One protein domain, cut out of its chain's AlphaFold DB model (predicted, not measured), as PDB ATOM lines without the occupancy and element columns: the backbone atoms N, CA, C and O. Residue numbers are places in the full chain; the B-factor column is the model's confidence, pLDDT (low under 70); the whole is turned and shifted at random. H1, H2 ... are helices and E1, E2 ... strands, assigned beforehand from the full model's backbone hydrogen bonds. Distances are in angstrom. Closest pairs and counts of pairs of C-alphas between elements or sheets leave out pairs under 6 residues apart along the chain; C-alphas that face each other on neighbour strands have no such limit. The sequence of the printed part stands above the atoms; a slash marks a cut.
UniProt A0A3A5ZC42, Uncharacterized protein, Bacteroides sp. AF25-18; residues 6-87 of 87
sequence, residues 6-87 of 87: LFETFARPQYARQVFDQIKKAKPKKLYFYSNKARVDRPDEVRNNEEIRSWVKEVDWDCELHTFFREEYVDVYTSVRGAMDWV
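Overview. This is residues 6 to 87 of the 87 residues of an uncharacterized protein of Bacteroides sp. AF25-18 (UniProt A0A3A5ZC42). A small sheet of three parallel strands makes the middle layer of a three-layer slab: H1 and H2 lie side by side over one face, and the shorter H3 covers the other. H1 is over toward the E1 edge, and H2 juts out past the strands at its first residues. The printed part has 82 residues, with three named helices and three named strands in the order E1 H1 E2 H2 E3 H3; the sheet's order is E1 E2 E3, and the class is mixed, helices and strands. The whole is compact, with a radius of gyration of the C-alphas of 12.4 A and spans of 37 by 26 by 17 A.

Arrangement. Begin at the inner strand E2, residues 30 to 35. On one side of it look for the edge strand E1, residues 6 to 9, parallel to it at 20 degrees, where N 7 and O 32 are 2.8 A apart, within hydrogen-bond range. On its other side is the edge strand E3, residues 64 to 69, parallel to E2 at 10 degrees, with N 33 and O 66 2.8 A apart. H2, residues 43 to 58, is on the sheet at a height of 9.4 A, over E2, and runs along the strands at 11 degrees to E2 on the local plane; its closest C-alpha pair with E2 is Ser 35 and Arg 53, 6.8 A. H1, residues 13 to 26, is also on the sheet, its C-alpha 16 being 7.0 A from that of Thr 9 in E1. H1 and H2 touch, through residues 13 to 17 and 48 to 52 alone, closest at the C-alphas of Pro 13 and Ile 52, 6.0 A; they run the same way at a shallow tilt of 10 degrees. H3, residues 76 to 86, is on the face opposite to H2 at a height of 9.7 A, closest to E2 at the C-alphas of Tyr 34 and Ala 83, 6.5 A. It runs along the strands, but only just, at 29 degrees to E2 on the local plane. H3 is apart from H1 and H2. E1, H1, E2 and E2, H2, E3 are strand-helix-strand units, two parallel neighbour strands joined through a helix, each with a right-handed crossover. In H3 every O i to N i+4 pair is within hydrogen-bond range; in H1 8 of 10 are, in H2 8 of 12.

Along the chain. Find C-alpha 6 at (188.712, 226.760, 175.978), where E1 begins; it spans 9.6 A. E2 and E3 span 16.5 A and 16.4 A. H1 measures 19.4 A. H2 runs 23.8 A from C-alpha 43 at (171.104, 229.667, 195.360). H3 runs 15.4 A to C-alpha 86 at (181.781, 221.986, 170.734).

Size, cuts and confidence. The two C-alphas farthest apart are those of Asp 41 and Asp 62, 37.6 A. The printed part has no cut and no long link. The mean pLDDT of the printed part is 98.1, and no printed residue is under 70.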
ATOM      1  N   LEU A   6     190.000 227.132 175.395       98.56
ATOM      2  CA  LEU A   6     188.712 226.760 175.978       98.56
ATOM      3  C   LEU A   6     188.758 227.022 177.484       98.56
ATOM      4  O   LEU A   6     189.577 226.450 178.203       98.56
ATOM      5  N   PHE A   7     187.871 227.890 177.953       98.50
ATOM      6  CA  PHE A   7     187.670 228.185 179.363       98.50
ATOM      7  C   PHE A   7     186.357 227.550 179.831       98.50
ATOM      8  O   PHE A   7     185.278 228.119 179.662       98.50
ATOM      9  N   GLU A   8     186.457 226.337 180.382       98.31
ATOM     10  CA  GLU A   8     185.322 225.590 180.929       98.31
ATOM     11  C   GLU A   8     185.041 226.008 182.380       98.31
ATOM     12  O   GLU A   8     185.934 225.994 183.231       98.31
ATOM     13  N   THR A   9     183.796 226.377 182.684       98.31
ATOM     14  CA  THR A   9     183.427 226.900 184.006       98.31
ATOM     15  C   THR A   9     182.126 226.328 184.568       98.31
ATOM     16  O   THR A   9     181.270 225.805 183.851       98.31
ATOM     17  N   PHE A  10     181.962 226.474 185.887       98.50
ATOM     18  CA  PHE A  10     180.718 226.179 186.598       98.50
ATOM     19  C   PHE A  10     180.405 227.253 187.655       98.50
ATOM     20  O   PHE A  10     179.954 228.328 187.283       98.50
ATOM     21  N   ALA A  11     180.643 226.998 188.950       98.19
ATOM     22  CA  ALA A  11     180.175 227.855 190.054       98.19
ATOM     23  C   ALA A  11     181.230 228.098 191.161       98.19
ATOM     24  O   ALA A  11     180.896 228.220 192.340       98.19
ATOM     25  N   ARG A  12     182.525 228.129 190.803       98.00
ATOM     26  CA  ARG A  12     183.650 228.395 191.730       98.00
ATOM     27  C   ARG A  12     184.419 229.671 191.335       98.00
ATOM     28  O   ARG A  12     185.532 229.559 190.808       98.00
ATOM     29  N   PRO A  13     183.845 230.870 191.550       98.50
ATOM     30  CA  PRO A  13     184.370 232.127 191.015       98.50
ATOM     31  C   PRO A  13     185.777 232.427 191.524       98.50
ATOM     32  O   PRO A  13     186.630 232.832 190.744       98.50
ATOM     33  N   GLN A  14     186.095 232.110 192.781       98.25
ATOM     34  CA  GLN A  14     187.416 232.385 193.348       98.25
ATOM     35  C   GLN A  14     188.574 231.726 192.579       98.25
ATOM     36  O   GLN A  14     189.656 232.299 192.488       98.25
ATOM     37  N   TYR A  15     188.354 230.533 192.015       98.25
ATOM     38  CA  TYR A  15     189.369 229.817 191.239       98.25
ATOM     39  C   TYR A  15     189.285 230.172 189.756       98.25
ATOM     40  O   TYR A  15     190.308 230.401 189.116       98.25
ATOM     41  N   ALA A  16     188.064 230.279 189.222       98.56
ATOM     42  CA  ALA A  16     187.842 230.674 187.837       98.56
ATOM     43  C   ALA A  16     188.422 232.071 187.549       98.56
ATOM     44  O   ALA A  16     189.030 232.271 186.501       98.56
ATOM     45  N   ARG A  17     188.326 233.008 188.501       98.62
ATOM     46  CA  ARG A  17     188.863 234.370 188.382       98.62
ATOM     47  C   ARG A  17     190.372 234.379 188.178       98.62
ATOM     48  O   ARG A  17     190.856 235.077 187.294       98.62
ATOM     49  N   GLN A  18     191.100 233.559 188.940       98.69
ATOM     50  CA  GLN A  18     192.559 233.455 188.831       98.69
ATOM     51  C   GLN A  18     192.982 233.032 187.423       98.69
ATOM     52  O   GLN A  18     193.919 233.601 186.868       98.69
ATOM     53  N   VAL A  19     192.272 232.066 186.833       98.56
ATOM     54  CA  VAL A  19     192.520 231.602 185.462       98.56
ATOM     55  C   VAL A  19     192.108 232.667 184.448       98.56
ATOM     56  O   VAL A  19     192.899 233.008 183.568       98.56
ATOM     57  N   PHE A  20     190.909 233.242 184.590       98.75
ATOM     58  CA  PHE A  20     190.401 234.242 183.655       98.75
ATOM     59  C   PHE A  20     191.281 235.503 183.632       98.75
ATOM     60  O   PHE A  20     191.551 236.034 182.561       98.75
ATOM     61  N   ASP A  21     191.862 235.915 184.762       98.69
ATOM     62  CA  ASP A  21     192.848 237.004 184.812       98.69
ATOM     63  C   ASP A  21     194.112 236.712 183.996       98.69
ATOM     64  O   ASP A  21     194.657 237.616 183.361       98.69
ATOM     65  N   GLN A  22     194.588 235.463 183.978       98.44
ATOM     66  CA  GLN A  22     195.723 235.094 183.126       98.44
ATOM     67  C   GLN A  22     195.326 235.042 181.652       98.44
ATOM     68  O   GLN A  22     196.104 235.482 180.807       98.44
ATOM     69  N   ILE A  23     194.108 234.591 181.335       98.25
ATOM     70  CA  ILE A  23     193.569 234.639 179.969       98.25
ATOM     71  C   ILE A  23     193.513 236.094 179.476       98.25
ATOM     72  O   ILE A  23     194.027 236.385 178.396       98.25
ATOM     73  N   LYS A  24     193.001 237.028 180.292       98.06
ATOM     74  CA  LYS A  24     192.972 238.469 179.976       98.06
ATOM     75  C   LYS A  24     194.368 239.055 179.762       98.06
ATOM     76  O   LYS A  24     194.547 239.907 178.898       98.06
ATOM     77  N   LYS A  25     195.373 238.612 180.526       97.62
ATOM     78  CA  LYS A  25     196.776 239.029 180.327       97.62
ATOM     79  C   LYS A  25     197.362 238.476 179.030       97.62
ATOM     80  O   LYS A  25     198.071 239.197 178.334       97.62
ATOM     81  N   ALA A  26     197.071 237.216 178.716       97.56
ATOM     82  CA  ALA A  26     197.571 236.539 177.525       97.56
ATOM     83  C   ALA A  26     196.912 237.037 176.229       97.56
ATOM     84  O   ALA A  26     197.534 236.948 175.169       97.56
ATOM     85  N   LYS A  27     195.682 237.566 176.317       97.44
ATOM     86  CA  LYS A  27     194.901 238.107 175.194       97.44
ATOM     87  C   LYS A  27     194.880 237.147 173.992       97.44
ATOM     88  O   LYS A  27     195.404 237.487 172.926       97.44
ATOM     89  N   PRO A  28     194.353 235.913 174.145       97.88
ATOM     90  CA  PRO A  28     194.261 234.988 173.021       97.88
ATOM     91  C   PRO A  28     193.368 235.586 171.929       97.88
ATOM     92  O   PRO A  28     192.356 236.213 172.233       97.88
ATOM     93  N   LYS A  29     193.714 235.356 170.657       97.88
ATOM     94  CA  LYS A  29     192.892 235.812 169.522       97.88
ATOM     95  C   LYS A  29     191.551 235.082 169.426       97.88
ATOM     96  O   LYS A  29     190.645 235.580 168.776       97.88
ATOM     97  N   LYS A  30     191.441 233.897 170.034       98.25
ATOM     98  CA  LYS A  30     190.245 233.054 170.028       98.25
ATOM     99  C   LYS A  30     190.010 232.474 171.416       98.25
ATOM    100  O   LYS A  30     190.885 231.790 171.959       98.25
ATOM    101  N   LEU A  31     188.834 232.748 171.970       98.62
ATOM    102  CA  LEU A  31     188.420 232.292 173.293       98.62
ATOM    103  C   LEU A  31     187.052 231.624 173.195       98.62
ATOM    104  O   LEU A  31     186.080 232.251 172.788       98.62
ATOM    105  N   TYR A  32     186.982 230.371 173.626       98.75
ATOM    106  CA  TYR A  32     185.741 229.641 173.833       98.75
ATOM    107  C   TYR A  32     185.399 229.692 175.318       98.75
ATOM    108  O   TYR A  32     186.080 229.086 176.144       98.75
ATOM    109  N   PHE A  33     184.359 230.437 175.677       98.75
ATOM    110  CA  PHE A  33     183.873 230.543 177.046       98.75
ATOM    111  C   PHE A  33     182.670 229.616 177.220       98.75
ATOM    112  O   PHE A  33     181.552 229.919 176.797       98.75
ATOM    113  N   TYR A  34     182.901 228.486 177.879       98.75
ATOM    114  CA  TYR A  34     181.853 227.538 178.214       98.75
ATOM    115  C   TYR A  34     181.442 227.664 179.685       98.75
ATOM    116  O   TYR A  34     182.278 227.804 180.586       98.75
ATOM    117  N   SER A  35     180.142 227.553 179.953       98.56
ATOM    118  CA  SER A  35     179.624 227.455 181.315       98.56
ATOM    119  C   SER A  35     178.431 226.508 181.401       98.56
ATOM    120  O   SER A  35     177.396 226.722 180.760       98.56
ATOM    121  N   ASN A  36     178.531 225.492 182.260       98.56
ATOM    122  CA  ASN A  36     177.376 224.671 182.632       98.56
ATOM    123  C   ASN A  36     176.351 225.522 183.418       98.56
ATOM    124  O   ASN A  36     176.679 226.621 183.878       98.56
ATOM    125  N   LYS A  37     175.093 225.091 183.538       98.44
ATOM    126  CA  LYS A  37     174.051 225.808 184.296       98.44
ATOM    127  C   LYS A  37     174.032 225.332 185.738       98.44
ATOM    128  O   LYS A  37     174.062 224.135 185.984       98.44
ATOM    129  N   ALA A  38     173.979 226.260 186.688       98.25
ATOM    130  CA  ALA A  38     173.784 225.931 188.097       98.25
ATOM    131  C   ALA A  38     172.471 225.179 188.357       98.25
ATOM    132  O   ALA A  38     171.472 225.373 187.661       98.25
ATOM    133  N   ARG A  39     172.463 224.365 189.413       97.75
ATOM    134  CA  ARG A  39     171.243 223.725 189.906       97.75
ATOM    135  C   ARG A  39     170.336 224.777 190.539       97.75
ATOM    136  O   ARG A  39     170.776 225.547 191.389       97.75
ATOM    137  N   VAL A  40     169.073 224.811 190.118       95.75
ATOM    138  CA  VAL A  40     168.118 225.867 190.506       95.75
ATOM    139  C   VAL A  40     167.783 225.865 192.001       95.75
ATOM    140  O   VAL A  40     167.458 226.910 192.553       95.75
ATOM    141  N   ASP A  41     167.913 224.718 192.671       97.56
ATOM    142  CA  ASP A  41     167.707 224.545 194.114       97.56
ATOM    143  C   ASP A  41     168.944 224.921 194.954       97.56
ATOM    144  O   ASP A  41     168.940 224.759 196.176       97.56
ATOM    145  N   ARG A  42     170.016 225.424 194.325       97.94
ATOM    146  CA  ARG A  42     171.276 225.819 194.975       97.94
ATOM    147  C   ARG A  42     171.556 227.311 194.742       97.94
ATOM    148  O   ARG A  42     172.312 227.650 193.833       97.94
ATOM    149  N   PRO A  43     171.003 228.219 195.573       97.88
ATOM    150  CA  PRO A  43     171.104 229.667 195.360       97.88
ATOM    151  C   PRO A  43     172.539 230.190 195.232       97.88
ATOM    152  O   PRO A  43     172.813 231.039 194.387       97.88
ATOM    153  N   ASP A  44     173.472 229.654 196.023       98.12
ATOM    154  CA  ASP A  44     174.885 230.031 195.922       98.12
ATOM    155  C   ASP A  44     175.508 229.606 194.591       98.12
ATOM    156  O   ASP A  44     176.303 230.354 194.028       98.12
ATOM    157  N   GLU A  45     175.130 228.444 194.048       98.19
ATOM    158  CA  GLU A  45     175.606 228.026 192.730       98.19
ATOM    159  C   GLU A  45     175.054 228.922 191.637       98.19
ATOM    160  O   GLU A  45     175.809 229.297 190.747       98.19
ATOM    161  N   VAL A  46     173.770 229.283 191.715       98.56
ATOM    162  CA  VAL A  46     173.132 230.193 190.755       98.56
ATOM    163  C   VAL A  46     173.861 231.530 190.746       98.56
ATOM    164  O   VAL A  46     174.354 231.939 189.696       98.56
ATOM    165  N   ARG A  47     174.034 232.148 191.918       98.69
ATOM    166  CA  ARG A  47     174.754 233.419 192.065       98.69
ATOM    167  C   ARG A  47     176.179 233.339 191.512       98.69
ATOM    168  O   ARG A  47     176.571 234.169 190.699       98.69
ATOM    169  N   ASN A  48     176.937 232.321 191.912       98.81
ATOM    170  CA  ASN A  48     178.328 232.140 191.498       98.81
ATOM    171  C   ASN A  48     178.473 231.828 189.998       98.81
ATOM    172  O   ASN A  48     179.435 232.251 189.359       98.81
ATOM    173  N   ASN A  49     177.551 231.054 189.429       98.56
ATOM    174  CA  ASN A  49     177.537 230.720 188.008       98.56
ATOM    175  C   ASN A  49     177.178 231.939 187.156       98.56
ATOM    176  O   ASN A  49     177.815 232.171 186.132       98.56
ATOM    177  N   GLU A  50     176.204 232.739 187.589       98.62
ATOM    178  CA  GLU A  50     175.839 233.997 186.931       98.62
ATOM    179  C   GLU A  50     176.961 235.031 187.009       98.62
ATOM    180  O   GLU A  50     177.245 235.686 186.004       98.62
ATOM    181  N   GLU A  51     177.656 235.120 188.146       98.75
ATOM    182  CA  GLU A  51     178.863 235.936 188.284       98.75
ATOM    183  C   GLU A  51     179.898 235.550 187.222       98.75
ATOM    184  O   GLU A  51     180.298 236.399 186.426       98.75
ATOM    185  N   ILE A  52     180.265 234.266 187.133       98.81
ATOM    186  CA  ILE A  52     181.245 233.797 186.145       98.81
ATOM    187  C   ILE A  52     180.768 234.070 184.711       98.81
ATOM    188  O   ILE A  52     181.535 234.575 183.895       98.81
ATOM    189  N   ARG A  53     179.501 233.777 184.385       98.75
ATOM    190  CA  ARG A  53     178.934 234.024 183.044       98.75
ATOM    191  C   ARG A  53     178.968 235.504 182.668       98.75
ATOM    192  O   ARG A  53     179.142 235.832 181.496       98.75
ATOM    193  N   SER A  54     178.830 236.401 183.644       98.81
ATOM    194  CA  SER A  54     178.870 237.847 183.406       98.81
ATOM    195  C   SER A  54     180.239 238.342 182.924       98.81
ATOM    196  O   SER A  54     180.300 239.348 182.214       98.81
ATOM    197  N   TRP A  55     181.316 237.610 183.227       98.75
ATOM    198  CA  TRP A  55     182.691 237.977 182.881       98.75
ATOM    199  C   TRP A  55     182.980 237.980 181.380       98.75
ATOM    200  O   TRP A  55     183.974 238.562 180.956       98.75
ATOM    201  N   VAL A  56     182.096 237.409 180.554       98.25
ATOM    202  CA  VAL A  56     182.129 237.581 179.091       98.25
ATOM    203  C   VAL A  56     182.205 239.063 178.690       98.25
ATOM    204  O   VAL A  56     182.861 239.409 177.715       98.25
ATOM    205  N   LYS A  57     181.599 239.955 179.487       98.44
ATOM    206  CA  LYS A  57     181.597 241.412 179.274       98.44
ATOM    207  C   LYS A  57     182.947 242.069 179.558       98.44
ATOM    208  O   LYS A  57     183.146 243.222 179.200       98.44
ATOM    209  N   GLU A  58     183.853 241.365 180.229       98.50
ATOM    210  CA  GLU A  58     185.206 241.842 180.507       98.50
ATOM    211  C   GLU A  58     186.212 241.468 179.411       98.50
ATOM    212  O   GLU A  58     187.402 241.752 179.562       98.50
ATOM    213  N   VAL A  59     185.772 240.786 178.349       98.38
ATOM    214  CA  VAL A  59     186.603 240.525 177.173       98.38
ATOM    215  C   VAL A  59     186.697 241.814 176.358       98.38
ATOM    216  O   VAL A  59     185.801 242.142 175.587       98.38
ATOM    217  N   ASP A  60     187.771 242.567 176.589       97.69
ATOM    218  CA  ASP A  60     187.989 243.937 176.104       97.69
ATOM    219  C   ASP A  60     189.167 244.069 175.118       97.69
ATOM    220  O   ASP A  60     189.656 245.168 174.851       97.69
ATOM    221  N   TRP A  61     189.635 242.949 174.563       97.38
ATOM    222  CA  TRP A  61     190.683 242.899 173.544       97.38
ATOM    223  C   TRP A  61     190.151 242.322 172.228       97.38
ATOM    224  O   TRP A  61     189.071 241.740 172.191       97.38
ATOM    225  N   ASP A  62     190.925 242.477 171.151       97.19
ATOM    226  CA  ASP A  62     190.623 241.882 169.844       97.19
ATOM    227  C   ASP A  62     190.619 240.347 169.946       97.19
ATOM    228  O   ASP A  62     191.672 239.698 169.986       97.19
ATOM    229  N   CYS A  63     189.420 239.788 170.103       97.56
ATOM    230  CA  CYS A  63     189.176 238.394 170.431       97.56
ATOM    231  C   CYS A  63     187.961 237.881 169.662       97.56
ATOM    232  O   CYS A  63     186.846 238.379 169.830       97.56
ATOM    233  N   GLU A  64     188.146 236.809 168.900       98.19
ATOM    234  CA  GLU A  64     187.059 235.980 168.397       98.19
ATOM    235  C   GLU A  64     186.472 235.186 169.576       98.19
ATOM    236  O   GLU A  64     186.951 234.107 169.942       98.19
ATOM    237  N   LEU A  65     185.491 235.794 170.243       98.50
ATOM    238  CA  LEU A  65     184.843 235.253 171.430       98.50
ATOM    239  C   LEU A  65     183.646 234.382 171.049       98.50
ATOM    240  O   LEU A  65     182.668 234.859 170.477       98.50
ATOM    241  N   HIS A  66     183.704 233.118 171.448       98.62
ATOM    242  CA  HIS A  66     182.618 232.153 171.328       98.62
ATOM    243  C   HIS A  66     182.078 231.833 172.714       98.62
ATOM    244  O   HIS A  66     182.852 231.611 173.645       98.62
ATOM    245  N   THR A  67     180.758 231.769 172.870       98.69
ATOM    246  CA  THR A  67     180.135 231.445 174.160       98.69
ATOM    247  C   THR A  67     179.190 230.269 174.039       98.69
ATOM    248  O   THR A  67     178.322 230.267 173.168       98.69
ATOM    249  N   PHE A  68     179.287 229.336 174.979       98.56
ATOM    250  CA  PHE A  68     178.283 228.301 175.184       98.56
ATOM    251  C   PHE A  68     177.898 228.260 176.660       98.56
ATOM    252  O   PHE A  68     178.582 227.683 177.507       98.56
ATOM    253  N   PHE A  69     176.760 228.878 176.965       98.56
ATOM    254  CA  PHE A  69     176.132 228.796 178.275       98.56
ATOM    255  C   PHE A  69     174.963 227.832 178.207       98.56
ATOM    256  O   PHE A  69     173.988 228.082 177.504       98.56
ATOM    257  N   ARG A  70     175.049 226.728 178.949       98.06
ATOM    258  CA  ARG A  70     173.947 225.768 178.995       98.06
ATOM    259  C   ARG A  70     172.697 226.412 179.589       98.06
ATOM    260  O   ARG A  70     172.785 227.198 180.544       98.06
ATOM    261  N   GLU A  71     171.554 226.038 179.030       97.50
ATOM    262  CA  GLU A  71     170.231 226.403 179.542       97.50
ATOM    263  C   GLU A  71     169.835 225.529 180.737       97.50
ATOM    264  O   GLU A  71     169.205 226.018 181.672       97.50
ATOM    265  N   GLU A  72     170.312 224.281 180.762       97.44
ATOM    266  CA  GLU A  72     170.011 223.284 181.790       97.44
ATOM    267  C   GLU A  72     171.278 222.696 182.419       97.44
ATOM    268  O   GLU A  72     172.346 222.640 181.797       97.44
ATOM    269  N   TYR A  73     171.160 222.275 183.681       98.38
ATOM    270  CA  TYR A  73     172.244 221.614 184.404       98.38
ATOM    271  C   TYR A  73     172.471 220.210 183.839       98.38
ATOM    272  O   TYR A  73     171.525 219.451 183.643       98.38
ATOM    273  N   VAL A  74     173.740 219.843 183.668       98.31
ATOM    274  CA  VAL A  74     174.165 218.460 183.405       98.31
ATOM    275  C   VAL A  74     175.268 218.039 184.373       98.31
ATOM    276  O   VAL A  74     175.934 218.886 184.975       98.31
ATOM    277  N   ASP A  75     175.493 216.733 184.511       98.00
ATOM    278  CA  ASP A  75     176.602 216.206 185.304       98.00
ATOM    279  C   ASP A  75     177.978 216.597 184.723       98.00
ATOM    280  O   ASP A  75     178.104 217.100 183.603       98.00
ATOM    281  N   VAL A  76     179.035 216.364 185.505       96.00
ATOM    282  CA  VAL A  76     180.401 216.776 185.153       96.00
ATOM    283  C   VAL A  76     180.915 216.122 183.869       96.00
ATOM    284  O   VAL A  76     181.560 216.798 183.074       96.00
ATOM    285  N   TYR A  77     180.613 214.848 183.617       97.81
ATOM    286  CA  TYR A  77     181.131 214.142 182.445       97.81
ATOM    287  C   TYR A  77     180.444 214.627 181.172       97.81
ATOM    288  O   TYR A  77     181.111 214.903 180.174       97.81
ATOM    289  N   THR A  78     179.123 214.801 181.232       98.44
ATOM    290  CA  THR A  78     178.340 215.382 180.133       98.44
ATOM    291  C   THR A  78     178.757 216.827 179.852       98.44
ATOM    292  O   THR A  78     178.810 217.242 178.691       98.44
ATOM    293  N   SER A  79     179.089 217.595 180.895       98.06
ATOM    294  CA  SER A  79     179.591 218.963 180.749       98.06
ATOM    295  C   SER A  79     180.923 219.005 180.009       98.06
ATOM    296  O   SER A  79     181.002 219.645 178.963       98.06
ATOM    297  N   VAL A  80     181.929 218.290 180.519       97.56
ATOM    298  CA  VAL A  80     183.291 218.293 179.963       97.56
ATOM    299  C   VAL A  80     183.272 217.809 178.520       97.56
ATOM    300  O   VAL A  80     183.804 218.469 177.630       97.56
ATOM    301  N   ARG A  81     182.594 216.685 178.257       98.06
ATOM    302  CA  ARG A  81     182.483 216.146 176.900       98.06
ATOM    303  C   ARG A  81     181.774 217.115 175.960       98.06
ATOM    304  O   ARG A  81     182.263 217.348 174.865       98.06
ATOM    305  N   GLY A  82     180.667 217.717 176.394       97.81
ATOM    306  CA  GLY A  82     179.943 218.691 175.579       97.81
ATOM    307  C   GLY A  82     180.755 219.953 175.276       97.81
ATOM    308  O   GLY A  82     180.625 220.500 174.188       97.81
ATOM    309  N   ALA A  83     181.600 220.403 176.208       98.00
ATOM    310  CA  ALA A  83     182.511 221.520 175.974       98.00
ATOM    311  C   ALA A  83     183.610 221.159 174.961       98.00
ATOM    312  O   ALA A  83     183.939 221.983 174.115       98.00
ATOM    313  N   MET A  84     184.149 219.937 175.026       97.25
ATOM    314  CA  MET A  84     185.167 219.445 174.090       97.25
ATOM    315  C   MET A  84     184.610 219.174 172.688       97.25
ATOM    316  O   MET A  84     185.264 219.522 171.716       97.25
ATOM    317  N   ASP A  85     183.420 218.580 172.576       97.81
ATOM    318  CA  ASP A  85     182.772 218.290 171.286       97.81
ATOM    319  C   ASP A  85     182.331 219.578 170.555       97.81
ATOM    320  O   ASP A  85     182.099 219.562 169.347       97.81
ATOM    321  N   TRP A  86     182.176 220.688 171.285       97.62
ATOM    322  CA  TRP A  86     181.781 221.986 170.734       97.62
ATOM    323  C   TRP A  86     182.926 222.735 170.035       97.62
ATOM    324  O   TRP A  86     182.648 223.530 169.132       97.62
ATOM    325  N   VAL A  87     184.177 222.530 170.466       94.00
ATOM    326  CA  VAL A  87     185.339 223.323 170.021       94.00
ATOM    327  C   VAL A  87     186.107 222.719 168.855       94.00
ATOM    328  O   VAL A  87     186.166 221.478 168.734       94.00
TER     329      VAL A  87